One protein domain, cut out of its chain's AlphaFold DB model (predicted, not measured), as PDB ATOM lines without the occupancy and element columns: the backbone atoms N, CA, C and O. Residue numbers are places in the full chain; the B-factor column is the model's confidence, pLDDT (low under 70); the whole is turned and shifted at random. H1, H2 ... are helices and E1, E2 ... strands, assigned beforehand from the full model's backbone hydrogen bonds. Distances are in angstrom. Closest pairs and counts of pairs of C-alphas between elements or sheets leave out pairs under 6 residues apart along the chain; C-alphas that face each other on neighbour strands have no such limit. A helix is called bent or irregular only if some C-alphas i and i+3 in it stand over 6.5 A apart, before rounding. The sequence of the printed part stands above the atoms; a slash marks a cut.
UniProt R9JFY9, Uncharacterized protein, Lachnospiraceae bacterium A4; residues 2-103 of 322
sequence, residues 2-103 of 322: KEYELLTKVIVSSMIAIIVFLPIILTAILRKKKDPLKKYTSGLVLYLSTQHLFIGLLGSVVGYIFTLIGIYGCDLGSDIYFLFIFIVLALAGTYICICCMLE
ATOM      1  N   LYS A   2      12.638 -36.810 -36.824       59.91
ATOM      2  CA  LYS A   2      11.889 -36.023 -35.814       59.91
ATOM      3  C   LYS A   2      11.131 -36.853 -34.759       59.91
ATOM      4  O   LYS A   2      11.095 -36.468 -33.599       59.91
ATOM      5  N   GLU A   3      10.573 -38.009 -35.128       64.25
ATOM      6  CA  GLU A   3       9.870 -38.890 -34.173       64.25
ATOM      7  C   GLU A   3      10.809 -39.531 -33.138       64.25
ATOM      8  O   GLU A   3      10.469 -39.607 -31.962       64.25
ATOM      9  N   TYR A   4      12.018 -39.929 -33.549       68.44
ATOM     10  CA  TYR A   4      13.035 -40.489 -32.649       68.44
ATOM     11  C   TYR A   4      13.589 -39.438 -31.680       68.44
ATOM     12  O   TYR A   4      13.878 -39.740 -30.522       68.44
ATOM     13  N   GLU A   5      13.704 -38.192 -32.134       68.12
ATOM     14  CA  GLU A   5      14.126 -37.062 -31.307       68.12
ATOM     15  C   GLU A   5      13.069 -36.706 -30.250       68.12
ATOM     16  O   GLU A   5      13.392 -36.555 -29.071       68.12
ATOM     17  N   LEU A   6      11.791 -36.658 -30.647       71.81
ATOM     18  CA  LEU A   6      10.676 -36.442 -29.725       71.81
ATOM     19  C   LEU A   6      10.588 -37.568 -28.686       71.81
ATOM     20  O   LEU A   6      10.467 -37.293 -27.494       71.81
ATOM     21  N   LEU A   7      10.714 -38.826 -29.119       72.06
ATOM     22  CA  LEU A   7      10.715 -39.985 -28.226       72.06
ATOM     23  C   LEU A   7      11.861 -39.907 -27.206       72.06
ATOM     24  O   LEU A   7      11.657 -40.162 -26.021       72.06
ATOM     25  N   THR A   8      13.052 -39.491 -27.641       72.81
ATOM     26  CA  THR A   8      14.221 -39.336 -26.764       72.81
ATOM     27  C   THR A   8      14.007 -38.211 -25.746       72.81
ATOM     28  O   THR A   8      14.265 -38.408 -24.558       72.81
ATOM     29  N   LYS A   9      13.452 -37.064 -26.160       73.88
ATOM     30  CA  LYS A   9      13.086 -35.953 -25.259       73.88
ATOM     31  C   LYS A   9      12.045 -36.380 -24.213       73.88
ATOM     32  O   LYS A   9      12.185 -36.044 -23.033       73.88
ATOM     33  N   VAL A  10      11.056 -37.189 -24.601       74.00
ATOM     34  CA  VAL A  10      10.047 -37.752 -23.681       74.00
ATOM     35  C   VAL A  10      10.676 -38.718 -22.671       74.00
ATOM     36  O   VAL A  10      10.391 -38.627 -21.475       74.00
ATOM     37  N   ILE A  11      11.569 -39.606 -23.113       73.00
ATOM     38  CA  ILE A  11      12.257 -40.557 -22.225       73.00
ATOM     39  C   ILE A  11      13.153 -39.815 -21.222       73.00
ATOM     40  O   ILE A  11      13.070 -40.072 -20.020       73.00
ATOM     41  N   VAL A  12      13.962 -38.858 -21.686       74.94
ATOM     42  CA  VAL A  12      14.885 -38.085 -20.835       74.94
ATOM     43  C   VAL A  12      14.123 -37.237 -19.813       74.94
ATOM     44  O   VAL A  12      14.446 -37.276 -18.625       74.94
ATOM     45  N   SER A  13      13.073 -36.525 -20.236       71.75
ATOM     46  CA  SER A  13      12.234 -35.743 -19.314       71.75
ATOM     47  C   SER A  13      11.549 -36.619 -18.259       71.75
ATOM     48  O   SER A  13      11.555 -36.269 -17.079       71.75
ATOM     49  N   SER A  14      11.049 -37.794 -18.651       72.69
ATOM     50  CA  SER A  14      10.445 -38.763 -17.725       72.69
ATOM     51  C   SER A  14      11.460 -39.312 -16.717       72.69
ATOM     52  O   SER A  14      11.157 -39.402 -15.526       72.69
ATOM     53  N   MET A  15      12.684 -39.627 -17.154       72.94
ATOM     54  CA  MET A  15      13.756 -40.068 -16.253       72.94
ATOM     55  C   MET A  15      14.131 -38.987 -15.235       72.94
ATOM     56  O   MET A  15      14.261 -39.287 -14.048       72.94
ATOM     57  N   ILE A  16      14.246 -37.727 -15.664       74.06
ATOM     58  CA  ILE A  16      14.551 -36.605 -14.766       74.06
ATOM     59  C   ILE A  16      13.420 -36.402 -13.751       74.06
ATOM     60  O   ILE A  16      13.694 -36.227 -12.564       74.06
ATOM     61  N   ALA A  17      12.157 -36.495 -14.177       73.00
ATOM     62  CA  ALA A  17      11.008 -36.400 -13.277       73.00
ATOM     63  C   ALA A  17      11.053 -37.474 -12.181       73.00
ATOM     64  O   ALA A  17      10.833 -37.180 -11.004       73.00
ATOM     65  N   ILE A  18      11.381 -38.712 -12.560       74.06
ATOM     66  CA  ILE A  18      11.535 -39.823 -11.619       74.06
ATOM     67  C   ILE A  18      12.672 -39.522 -10.638       74.06
ATOM     68  O   ILE A  18      12.466 -39.626  -9.434       74.06
ATOM     69  N   ILE A  19      13.841 -39.094 -11.117       74.25
ATOM     70  CA  ILE A  19      15.001 -38.800 -10.259       74.25
ATOM     71  C   ILE A  19      14.700 -37.676  -9.254       74.25
ATOM     72  O   ILE A  19      15.127 -37.762  -8.104       74.25
ATOM     73  N   VAL A  20      13.953 -36.645  -9.658       71.31
ATOM     74  CA  VAL A  20      13.624 -35.488  -8.805       71.31
ATOM     75  C   VAL A  20      12.503 -35.819  -7.810       71.31
ATOM     76  O   VAL A  20      12.632 -35.558  -6.617       71.31
ATOM     77  N   PHE A  21      11.398 -36.428  -8.250       73.31
ATOM     78  CA  PHE A  21      10.199 -36.553  -7.408       73.31
ATOM     79  C   PHE A  21      10.042 -37.910  -6.715       73.31
ATOM     80  O   PHE A  21       9.468 -37.963  -5.621       73.31
ATOM     81  N   LEU A  22      10.566 -39.007  -7.280       74.25
ATOM     82  CA  LEU A  22      10.466 -40.333  -6.656       74.25
ATOM     83  C   LEU A  22      11.100 -40.370  -5.254       74.25
ATOM     84  O   LEU A  22      10.463 -40.919  -4.351       74.25
ATOM     85  N   PRO A  23      12.279 -39.760  -5.002       75.25
ATOM     86  CA  PRO A  23      12.858 -39.724  -3.662       75.25
ATOM     87  C   PRO A  23      11.968 -39.011  -2.639       75.25
ATOM     88  O   PRO A  23      11.859 -39.476  -1.505       75.25
ATOM     89  N   ILE A  24      11.283 -37.929  -3.028       75.12
ATOM     90  CA  ILE A  24      10.362 -37.187  -2.148       75.12
ATOM     91  C   ILE A  24       9.163 -38.069  -1.783       75.12
ATOM     92  O   ILE A  24       8.811 -38.185  -0.608       75.12
ATOM     93  N   ILE A  25       8.570 -38.740  -2.775       76.69
ATOM     94  CA  ILE A  25       7.419 -39.633  -2.581       76.69
ATOM     95  C   ILE A  25       7.804 -40.824  -1.695       76.69
ATOM     96  O   ILE A  25       7.109 -41.119  -0.722       76.69
ATOM     97  N   LEU A  26       8.933 -41.480  -1.983       76.00
ATOM     98  CA  LEU A  26       9.451 -42.580  -1.165       76.00
ATOM     99  C   LEU A  26       9.714 -42.127   0.271       76.00
ATOM    100  O   LEU A  26       9.331 -42.827   1.205       76.00
ATOM    101  N   THR A  27      10.300 -40.945   0.457       74.94
ATOM    102  CA  THR A  27      10.568 -40.373   1.783       74.94
ATOM    103  C   THR A  27       9.275 -40.090   2.547       74.94
ATOM    104  O   THR A  27       9.163 -40.457   3.717       74.94
ATOM    105  N   ALA A  28       8.257 -39.526   1.891       74.62
ATOM    106  CA  ALA A  28       6.946 -39.294   2.494       74.62
ATOM    107  C   ALA A  28       6.250 -40.610   2.899       74.62
ATOM    108  O   ALA A  28       5.694 -40.714   3.996       74.62
ATOM    109  N   ILE A  29       6.327 -41.645   2.052       74.62
ATOM    110  CA  ILE A  29       5.786 -42.981   2.348       74.62
ATOM    111  C   ILE A  29       6.550 -43.637   3.505       74.62
ATOM    112  O   ILE A  29       5.931 -44.206   4.408       74.62
ATOM    113  N   LEU A  30       7.884 -43.558   3.501       71.12
ATOM    114  CA  LEU A  30       8.736 -44.083   4.568       71.12
ATOM    115  C   LEU A  30       8.439 -43.396   5.898       71.12
ATOM    116  O   LEU A  30       8.282 -44.095   6.896       71.12
ATOM    117  N   ARG A  31       8.280 -42.069   5.906       68.00
ATOM    118  CA  ARG A  31       7.887 -41.299   7.092       68.00
ATOM    119  C   ARG A  31       6.528 -41.744   7.630       68.00
ATOM    120  O   ARG A  31       6.394 -41.950   8.829       68.00
ATOM    121  N   LYS A  32       5.542 -41.964   6.753       66.12
ATOM    122  CA  LYS A  32       4.209 -42.455   7.145       66.12
ATOM    123  C   LYS A  32       4.244 -43.883   7.712       66.12
ATOM    124  O   LYS A  32       3.441 -44.213   8.579       66.12
ATOM    125  N   LYS A  33       5.142 -44.747   7.218       59.62
ATOM    126  CA  LYS A  33       5.273 -46.148   7.668       59.62
ATOM    127  C   LYS A  33       6.120 -46.306   8.931       59.62
ATOM    128  O   LYS A  33       5.736 -47.055   9.825       59.62
ATOM    129  N   LYS A  34       7.269 -45.637   8.995       54.84
ATOM    130  CA  LYS A  34       8.220 -45.668  10.115       54.84
ATOM    131  C   LYS A  34       7.987 -44.495  11.053       54.84
ATOM    132  O   LYS A  34       8.959 -43.873  11.464       54.84
ATOM    133  N   ASP A  35       6.722 -44.180  11.321       54.84
ATOM    134  CA  ASP A  35       6.331 -43.008  12.090       54.84
ATOM    135  C   ASP A  35       7.216 -42.910  13.342       54.84
ATOM    136  O   ASP A  35       7.092 -43.764  14.229       54.84
ATOM    137  N   PRO A  36       8.189 -41.978  13.391       49.56
ATOM    138  CA  PRO A  36       9.159 -41.946  14.478       49.56
ATOM    139  C   PRO A  36       8.425 -41.792  15.817       49.56
ATOM    140  O   PRO A  36       8.838 -42.378  16.812       49.56
ATOM    141  N   LEU A  37       7.244 -41.166  15.801       48.38
ATOM    142  CA  LEU A  37       6.302 -41.063  16.915       48.38
ATOM    143  C   LEU A  37       5.904 -42.407  17.553       48.38
ATOM    144  O   LEU A  37       5.605 -42.439  18.740       48.38
ATOM    145  N   LYS A  38       5.919 -43.529  16.819       49.53
ATOM    146  CA  LYS A  38       5.591 -44.851  17.390       49.53
ATOM    147  C   LYS A  38       6.728 -45.471  18.198       49.53
ATOM    148  O   LYS A  38       6.464 -46.332  19.031       49.53
ATOM    149  N   LYS A  39       7.981 -45.084  17.935       51.59
ATOM    150  CA  LYS A  39       9.161 -45.628  18.630       51.59
ATOM    151  C   LYS A  39       9.482 -44.849  19.912       51.59
ATOM    152  O   LYS A  39      10.059 -45.420  20.829       51.59
ATOM    153  N   TYR A  40       9.087 -43.577  19.985       53.03
ATOM    154  CA  TYR A  40       9.341 -42.697  21.127       53.03
ATOM    155  C   TYR A  40       8.046 -42.481  21.915       53.03
ATOM    156  O   TYR A  40       7.231 -41.625  21.590       53.03
ATOM    157  N   THR A  41       7.847 -43.295  22.950       47.09
ATOM    158  CA  THR A  41       6.600 -43.389  23.728       47.09
ATOM    159  C   THR A  41       6.363 -42.233  24.708       47.09
ATOM    160  O   THR A  41       5.282 -42.152  25.284       47.09
ATOM    161  N   SER A  42       7.342 -41.346  24.926       54.47
ATOM    162  CA  SER A  42       7.282 -40.318  25.984       54.47
ATOM    163  C   SER A  42       8.001 -38.996  25.666       54.47
ATOM    164  O   SER A  42       8.233 -38.205  26.577       54.47
ATOM    165  N   GLY A  43       8.367 -38.739  24.404       58.72
ATOM    166  CA  GLY A  43       9.122 -37.542  24.001       58.72
ATOM    167  C   GLY A  43       8.337 -36.594  23.087       58.72
ATOM    168  O   GLY A  43       7.530 -37.033  22.269       58.72
ATOM    169  N   LEU A  44       8.598 -35.289  23.194       72.62
ATOM    170  CA  LEU A  44       8.093 -34.279  22.264       72.62
ATOM    171  C   LEU A  44       8.955 -34.277  20.994       72.62
ATOM    172  O   LEU A  44      10.168 -34.107  21.065       72.62
ATOM    173  N   VAL A  45       8.339 -34.419  19.821       73.44
ATOM    174  CA  VAL A  45       9.062 -34.389  18.541       73.44
ATOM    175  C   VAL A  45       9.053 -32.978  17.959       73.44
ATOM    176  O   VAL A  45       7.992 -32.413  17.692       73.44
ATOM    177  N   LEU A  46      10.243 -32.423  17.741       76.25
ATOM    178  CA  LEU A  46      10.476 -31.145  17.082       76.25
ATOM    179  C   LEU A  46      10.797 -31.396  15.605       76.25
ATOM    180  O   LEU A  46      11.761 -32.095  15.277       76.25
ATOM    181  N   TYR A  47      10.005 -30.809  14.714       72.81
ATOM    182  CA  TYR A  47      10.175 -30.912  13.267       72.81
ATOM    183  C   TYR A  47      10.801 -29.642  12.708       72.81
ATOM    184  O   TYR A  47      10.569 -28.551  13.228       72.81
ATOM    185  N   LEU A  48      11.541 -29.760  11.609       71.50
ATOM    186  CA  LEU A  48      11.948 -28.583  10.852       71.50
ATOM    187  C   LEU A  48      10.708 -27.871  10.269       71.50
ATOM    188  O   LEU A  48       9.747 -28.515   9.839       71.50
ATOM    189  N   SER A  49      10.715 -26.538  10.276       69.19
ATOM    190  CA  SER A  49       9.580 -25.695   9.891       69.19
ATOM    191  C   SER A  49       9.108 -25.982   8.468       69.19
ATOM    192  O   SER A  49       9.902 -26.154   7.539       69.19
ATOM    193  N   THR A  50       7.786 -25.935   8.284       69.88
ATOM    194  CA  THR A  50       7.107 -26.084   6.989       69.88
ATOM    195  C   THR A  50       7.578 -25.071   5.943       69.88
ATOM    196  O   THR A  50       7.491 -25.352   4.749       69.88
ATOM    197  N   GLN A  51       8.140 -23.933   6.362       68.50
ATOM    198  CA  GLN A  51       8.729 -22.940   5.459       68.50
ATOM    199  C   GLN A  51       9.937 -23.491   4.688       68.50
ATOM    200  O   GLN A  51      10.064 -23.244   3.491       68.50
ATOM    201  N   HIS A  52      10.795 -24.287   5.333       68.00
ATOM    202  CA  HIS A  52      11.960 -24.888   4.674       68.00
ATOM    203  C   HIS A  52      11.533 -25.960   3.667       68.00
ATOM    204  O   HIS A  52      12.089 -26.041   2.571       68.00
ATOM    205  N   LEU A  53      10.483 -26.720   3.998       75.12
ATOM    206  CA  LEU A  53       9.864 -27.669   3.075       75.12
ATOM    207  C   LEU A  53       9.274 -26.954   1.852       75.12
ATOM    208  O   LEU A  53       9.465 -27.409   0.728       75.12
ATOM    209  N   PHE A  54       8.595 -25.821   2.055       72.00
ATOM    210  CA  PHE A  54       8.058 -25.010   0.963       72.00
ATOM    211  C   PHE A  54       9.166 -24.478   0.044       72.00
ATOM    212  O   PHE A  54       9.049 -24.593  -1.175       72.00
ATOM    213  N   ILE A  55      10.269 -23.969   0.607       73.06
ATOM    214  CA  ILE A  55      11.434 -23.504  -0.165       73.06
ATOM    215  C   ILE A  55      12.049 -24.652  -0.979       73.06
ATOM    216  O   ILE A  55      12.336 -24.480  -2.164       73.06
ATOM    217  N   GLY A  56      12.214 -25.834  -0.374       72.50
ATOM    218  CA  GLY A  56      12.716 -27.021  -1.070       72.50
ATOM    219  C   GLY A  56      11.804 -27.462  -2.219       72.50
ATOM    220  O   GLY A  56      12.283 -27.746  -3.322       72.50
ATOM    221  N   LEU A  57      10.484 -27.464  -2.001       77.44
ATOM    222  CA  LEU A  57       9.495 -27.814  -3.027       77.44
ATOM    223  C   LEU A  57       9.507 -26.806  -4.173       77.44
ATOM    224  O   LEU A  57       9.527 -27.210  -5.334       77.44
ATOM    225  N   LEU A  58       9.560 -25.510  -3.856       73.31
ATOM    226  CA  LEU A  58       9.657 -24.448  -4.851       73.31
ATOM    227  C   LEU A  58      10.921 -24.621  -5.705       73.31
ATOM    228  O   LEU A  58      10.827 -24.619  -6.927       73.31
ATOM    229  N   GLY A  59      12.081 -24.855  -5.081       71.88
ATOM    230  CA  GLY A  59      13.336 -25.111  -5.796       71.88
ATOM    231  C   GLY A  59      13.277 -26.354  -6.692       71.88
ATOM    232  O   GLY A  59      13.732 -26.309  -7.834       71.88
ATOM    233  N   SER A  60      12.650 -27.432  -6.212       74.81
ATOM    234  CA  SER A  60      12.469 -28.681  -6.971       74.81
ATOM    235  C   SER A  60      11.593 -28.473  -8.208       74.81
ATOM    236  O   SER A  60      11.968 -28.862  -9.312       74.81
ATOM    237  N   VAL A  61      10.434 -27.831  -8.029       78.06
ATOM    238  CA  VAL A  61       9.452 -27.592  -9.096       78.06
ATOM    239  C   VAL A  61       9.995 -26.604 -10.122       78.06
ATOM    240  O   VAL A  61       9.936 -26.876 -11.317       78.06
ATOM    241  N   VAL A  62      10.567 -25.487  -9.670       74.38
ATOM    242  CA  VAL A  62      11.134 -24.464 -10.557       74.38
ATOM    243  C   VAL A  62      12.319 -25.034 -11.338       74.38
ATOM    244  O   VAL A  62      12.342 -24.923 -12.562       74.38
ATOM    245  N   GLY A  63      13.256 -25.716 -10.668       75.44
ATOM    246  CA  GLY A  63      14.385 -26.373 -11.334       75.44
ATOM    247  C   GLY A  63      13.932 -27.393 -12.382       75.44
ATOM    248  O   GLY A  63      14.447 -27.403 -13.500       75.44
ATOM    249  N   TYR A  64      12.909 -28.195 -12.075       79.00
ATOM    250  CA  TYR A  64      12.347 -29.156 -13.024       79.00
ATOM    251  C   TYR A  64      11.677 -28.484 -14.233       79.00
ATOM    252  O   TYR A  64      11.949 -28.872 -15.368       79.00
ATOM    253  N   ILE A  65      10.855 -27.450 -14.022       76.94
ATOM    254  CA  ILE A  65      10.189 -26.715 -15.112       76.94
ATOM    255  C   ILE A  65      11.221 -26.108 -16.066       76.94
ATOM    256  O   ILE A  65      11.110 -26.289 -17.277       76.94
ATOM    257  N   PHE A  66      12.252 -25.440 -15.545       76.25
ATOM    258  CA  PHE A  66      13.304 -24.867 -16.389       76.25
ATOM    259  C   PHE A  66      14.146 -25.934 -17.094       76.25
ATOM    260  O   PHE A  66      14.558 -25.732 -18.235       76.25
ATOM    261  N   THR A  67      14.324 -27.104 -16.476       78.81
ATOM    262  CA  THR A  67      14.950 -28.256 -17.136       78.81
ATOM    263  C   THR A  67      14.105 -28.748 -18.316       78.81
ATOM    264  O   THR A  67      14.649 -28.997 -19.387       78.81
ATOM    265  N   LEU A  68      12.776 -28.838 -18.169       75.19
ATOM    266  CA  LEU A  68      11.879 -29.199 -19.275       75.19
ATOM    267  C   LEU A  68      11.916 -28.165 -20.401       75.19
ATOM    268  O   LEU A  68      12.027 -28.540 -21.566       75.19
ATOM    269  N   ILE A  69      11.862 -26.877 -20.062       74.38
ATOM    270  CA  ILE A  69      11.968 -25.798 -21.051       74.38
ATOM    271  C   ILE A  69      13.292 -25.916 -21.817       74.38
ATOM    272  O   ILE A  69      13.283 -25.802 -23.037       74.38
ATOM    273  N   GLY A  70      14.399 -26.237 -21.140       72.31
ATOM    274  CA  GLY A  70      15.683 -26.501 -21.793       72.31
ATOM    275  C   GLY A  70      15.660 -27.721 -22.722       72.31
ATOM    276  O   GLY A  70      16.137 -27.639 -23.846       72.31
ATOM    277  N   ILE A  71      15.058 -28.841 -22.305       74.62
ATOM    278  CA  ILE A  71      14.988 -30.075 -23.118       74.62
ATOM    279  C   ILE A  71      14.154 -29.884 -24.394       74.62
ATOM    280  O   ILE A  71      14.493 -30.432 -25.444       74.62
ATOM    281  N   TYR A  72      13.032 -29.165 -24.299       74.19
ATOM    282  CA  TYR A  72      12.094 -28.998 -25.415       74.19
ATOM    283  C   TYR A  72      12.344 -27.729 -26.239       74.19
ATOM    284  O   TYR A  72      11.920 -27.682 -27.393       74.19
ATOM    285  N   GLY A  73      13.007 -26.723 -25.664       67.94
ATOM    286  CA  GLY A  73      13.232 -25.412 -26.275       67.94
ATOM    287  C   GLY A  73      14.638 -25.176 -26.829       67.94
ATOM    288  O   GLY A  73      14.778 -24.311 -27.689       67.94
ATOM    289  N   CYS A  74      15.654 -25.925 -26.385       66.19
ATOM    290  CA  CYS A  74      17.032 -25.789 -26.868       66.19
ATOM    291  C   CYS A  74      17.458 -26.993 -27.722       66.19
ATOM    292  O   CYS A  74      17.075 -28.138 -27.453       66.19
ATOM    293  N   ASP A  75      18.303 -26.747 -28.726       63.62
ATOM    294  CA  ASP A  75      18.998 -27.814 -29.444       63.62
ATOM    295  C   ASP A  75      20.089 -28.399 -28.530       63.62
ATOM    296  O   ASP A  75      20.870 -27.671 -27.919       63.62
ATOM    297  N   LEU A  76      20.142 -29.732 -28.418       58.25
ATOM    298  CA  LEU A  76      20.935 -30.524 -27.451       58.25
ATOM    299  C   LEU A  76      22.475 -30.327 -27.492       58.25
ATOM    300  O   LEU A  76      23.195 -31.056 -26.810       58.25
ATOM    301  N   GLY A  77      22.985 -29.379 -28.281       62.97
ATOM    302  CA  GLY A  77      24.407 -29.074 -28.455       62.97
ATOM    303  C   GLY A  77      24.985 -28.151 -27.374       62.97
ATOM    304  O   GLY A  77      25.412 -28.607 -26.315       62.97
ATOM    305  N   SER A  78      25.059 -26.845 -27.651       54.31
ATOM    306  CA  SER A  78      25.769 -25.850 -26.822       54.31
ATOM    307  C   SER A  78      25.123 -25.566 -25.462       54.31
ATOM    308  O   SER A  78      25.797 -25.112 -24.537       54.31
ATOM    309  N   ASP A  79      23.832 -25.862 -25.316       60.53
ATOM    310  CA  ASP A  79      23.015 -25.374 -24.198       60.53
ATOM    311  C   ASP A  79      22.915 -26.381 -23.039       60.53
ATOM    312  O   ASP A  79      22.259 -26.134 -22.021       60.53
ATOM    313  N   ILE A  80      23.624 -27.512 -23.145       64.75
ATOM    314  CA  ILE A  80      23.621 -28.591 -22.146       64.75
ATOM    315  C   ILE A  80      24.092 -28.114 -20.759       64.75
ATOM    316  O   ILE A  80      23.651 -28.629 -19.730       64.75
ATOM    317  N   TYR A  81      24.934 -27.075 -20.717       64.25
ATOM    318  CA  TYR A  81      25.412 -26.460 -19.479       64.25
ATOM    319  C   TYR A  81      24.303 -25.722 -18.715       64.25
ATOM    320  O   TYR A  81      24.261 -25.795 -17.487       64.25
ATOM    321  N   PHE A  82      23.374 -25.059 -19.413       66.44
ATOM    322  CA  PHE A  82      22.220 -24.411 -18.776       66.44
ATOM    323  C   PHE A  82      21.271 -25.450 -18.183       66.44
ATOM    324  O   PHE A  82      20.807 -25.304 -17.052       66.44
ATOM    325  N   LEU A  83      21.057 -26.544 -18.911       71.62
ATOM    326  CA  LEU A  83      20.247 -27.675 -18.470       71.62
ATOM    327  C   LEU A  83      20.824 -28.306 -17.188       71.62
ATOM    328  O   LEU A  83      20.085 -28.579 -16.240       71.62
ATOM    329  N   PHE A  84      22.152 -28.440 -17.099       72.88
ATOM    330  CA  PHE A  84      22.827 -28.945 -15.901       72.88
ATOM    331  C   PHE A  84      22.596 -28.062 -14.663       72.88
ATOM    332  O   PHE A  84      22.330 -28.589 -13.583       72.88
ATOM    333  N   ILE A  85      22.630 -26.731 -14.805       76.62
ATOM    334  CA  ILE A  85      22.376 -25.797 -13.691       76.62
ATOM    335  C   ILE A  85      20.971 -26.011 -13.106       76.62
ATOM    336  O   ILE A  85      20.811 -26.077 -11.884       76.62
ATOM    337  N   PHE A  86      19.958 -26.165 -13.960       79.12
ATOM    338  CA  PHE A  86      18.577 -26.372 -13.515       79.12
ATOM    339  C   PHE A  86      18.345 -27.760 -12.912       79.12
ATOM    340  O   PHE A  86      17.618 -27.873 -11.921       79.12
ATOM    341  N   ILE A  87      19.025 -28.795 -13.421       77.62
ATOM    342  CA  ILE A  87      19.030 -30.128 -12.800       77.62
ATOM    343  C   ILE A  87      19.645 -30.065 -11.401       77.62
ATOM    344  O   ILE A  87      19.063 -30.589 -10.452       77.62
ATOM    345  N   VAL A  88      20.796 -29.405 -11.240       78.19
ATOM    346  CA  VAL A  88      21.447 -29.255  -9.930       78.19
ATOM    347  C   VAL A  88      20.534 -28.511  -8.955       78.19
ATOM    348  O   VAL A  88      20.416 -28.923  -7.801       78.19
ATOM    349  N   LEU A  89      19.829 -27.472  -9.413       75.69
ATOM    350  CA  LEU A  89      18.843 -26.756  -8.599       75.69
ATOM    351  C   LEU A  89      17.675 -27.664  -8.177       75.69
ATOM    352  O   LEU A  89      17.294 -27.664  -7.003       75.69
ATOM    353  N   ALA A  90      17.137 -28.465  -9.102       74.69
ATOM    354  CA  ALA A  90      16.051 -29.402  -8.820       74.69
ATOM    355  C   ALA A  90      16.472 -30.479  -7.803       74.69
ATOM    356  O   ALA A  90      15.733 -30.779  -6.862       74.69
ATOM    357  N   LEU A  91      17.686 -31.017  -7.951       78.00
ATOM    358  CA  LEU A  91      18.272 -31.987  -7.023       78.00
ATOM    359  C   LEU A  91      18.545 -31.371  -5.647       78.00
ATOM    360  O   LEU A  91      18.250 -31.997  -4.630       78.00
ATOM    361  N   ALA A  92      19.052 -30.137  -5.592       76.25
ATOM    362  CA  ALA A  92      19.265 -29.423  -4.336       76.25
ATOM    363  C   ALA A  92      17.938 -29.160  -3.603       76.25
ATOM    364  O   ALA A  92      17.846 -29.393  -2.396       76.25
ATOM    365  N   GLY A  93      16.889 -28.746  -4.321       70.69
ATOM    366  CA  GLY A  93      15.541 -28.610  -3.758       70.69
ATOM    367  C   GLY A  93      15.006 -29.936  -3.214       70.69
ATOM    368  O   GLY A  93      14.520 -29.995  -2.083       70.69
ATOM    369  N   THR A  94      15.182 -31.015  -3.979       77.94
ATOM    370  CA  THR A  94      14.764 -32.377  -3.606       77.94
ATOM    371  C   THR A  94      15.454 -32.826  -2.324       77.94
ATOM    372  O   THR A  94      14.818 -33.336  -1.402       77.94
ATOM    373  N   TYR A  95      16.759 -32.585  -2.240       77.88
ATOM    374  CA  TYR A  95      17.565 -32.879  -1.069       77.88
ATOM    375  C   TYR A  95      17.078 -32.118   0.171       77.88
ATOM    376  O   TYR A  95      16.886 -32.722   1.227       77.88
ATOM    377  N   ILE A  96      16.804 -30.814   0.038       74.75
ATOM    378  CA  ILE A  96      16.256 -30.001   1.133       74.75
ATOM    379  C   ILE A  96      14.920 -30.582   1.609       74.75
ATOM    380  O   ILE A  96      14.729 -30.732   2.815       74.75
ATOM    381  N   CYS A  97      14.028 -30.977   0.694       77.50
ATOM    382  CA  CYS A  97      12.761 -31.623   1.044       77.50
ATOM    383  C   CYS A  97      12.963 -32.905   1.859       77.50
ATOM    384  O   CYS A  97      12.296 -33.088   2.877       77.50
ATOM    385  N   ILE A  98      13.886 -33.775   1.442       77.19
ATOM    386  CA  ILE A  98      14.189 -35.029   2.149       77.19
ATOM    387  C   ILE A  98      14.694 -34.735   3.564       77.19
ATOM    388  O   ILE A  98      14.184 -35.313   4.525       77.19
ATOM    389  N   CYS A  99      15.637 -33.801   3.704       75.62
ATOM    390  CA  CYS A  99      16.149 -33.378   5.006       75.62
ATOM    391  C   CYS A  99      15.029 -32.823   5.894       75.62
ATOM    392  O   CYS A  99      14.868 -33.296   7.011       75.62
ATOM    393  N   CYS A 100      14.178 -31.929   5.381       73.94
ATOM    394  CA  CYS A 100      13.037 -31.391   6.136       73.94
ATOM    395  C   CYS A 100      12.050 -32.480   6.592       73.94
ATOM    396  O   CYS A 100      11.392 -32.336   7.620       73.94
ATOM    397  N   MET A 101      11.884 -33.546   5.803       73.81
ATOM    398  CA  MET A 101      10.949 -34.626   6.119       73.81
ATOM    399  C   MET A 101      11.507 -35.647   7.113       73.81
ATOM    400  O   MET A 101      10.717 -36.240   7.848       73.81
ATOM    401  N   LEU A 102      12.819 -35.888   7.100       74.94
ATOM    402  CA  LEU A 102      13.467 -36.930   7.903       74.94
ATOM    403  C   LEU A 102      14.162 -36.396   9.152       74.94
ATOM    404  O   LEU A 102      14.293 -37.138  10.122       74.94
ATOM    405  N   GLU A 103      14.624 -35.147   9.128       77.38
ATOM    406  CA  GLU A 103      15.308 -34.543  10.260       77.38
ATOM    407  C   GLU A 103      14.306 -34.190  11.356       77.38
ATOM    408  O   GLU A 103      13.422 -33.342  11.191       77.38
TER     409      GLU A 103
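This is residues 2 to 103 of the 322 residues of an uncharacterized protein of Lachnospiraceae bacterium A4 (UniProt R9JFY9). This is a long rod of helices: H3 and H4 form a close helical hairpin, and the long, bent helix H1 runs lengthwise along one side of it. Beyond one end of the hairpin the chain turns back from H1 to H3 by way of the short H2 and E1, and residues 38 to 44 stick out there. The printed part has 102 residues with four named helices and one named strand, in the order H1, H2, E1, H3, H4; the class is mostly helix. The whole is loose, with a radius of gyration of the C-alphas of 17.3 A, and spans 62 by 23 by 14 A.

Begin with H1, residues 2 to 33, which by its hydrogen bonds was assigned as one helix but is bent: C-alphas 20 and 23 are 6.7 A apart. Its arms, H1a at residues 2 to 20 and H1b at residues 23 to 33, stand at a steep tilt of 39 degrees. H1a touches H3, residues 50 to 73, opposite ways at a shallow tilt of 12 degrees; look for their closest C-alphas at Lys 9 and Ile 71, 6.5 A apart. H1b touches H4, residues 80 to 102, through H4's residues 94 to 102 alone, the same way at a shallow tilt of 10 degrees; their closest C-alphas, of Ile 24 and Ile 98, are 6.1 A apart. H1a and H4 only just touch, with 3 pairs of C-alphas within 8 A, the closest those of Val 20 and Leu 91 at 6.1 A. H3 and H4 are a hairpin and touch with 48 such pairs, opposite ways at a shallow tilt of 24 degrees; the C-alphas of Ser 60 and Ala 90 come closest, at 4.1 A. H1a, H3 and H4 form an up and down bundle, each running against the one before it. H1b and H3 are apart. H2, residues 36 to 39, touches no helix, and E1, residues 44 to 47, pairs with no named strand. In H1a, H1b, H3 and H4 every O i to N i+4 pair is within hydrogen-bond range; H2 is too short for one.

Find C-alpha 2 at (11.889, -36.023, -35.814); from there H1a runs 27.1 A, and H1b adds an arm of 15.1 A. H2 and E1 follow. H3 begins at C-alpha 50, (7.107, -26.084, 6.989), and is 33.8 A long. H4, 32.8 A long, ends at C-alpha 102, (13.467, -36.930, 7.903).

The two C-alphas farthest apart are those of Lys 2 and Ser 42, 62.1 A. The printed part has no cut and no long link. The mean pLDDT of the printed part is 70.4; look for values under 70 at residues 2 to 5, 31 to 43, 49 to 52 and 73 to 82.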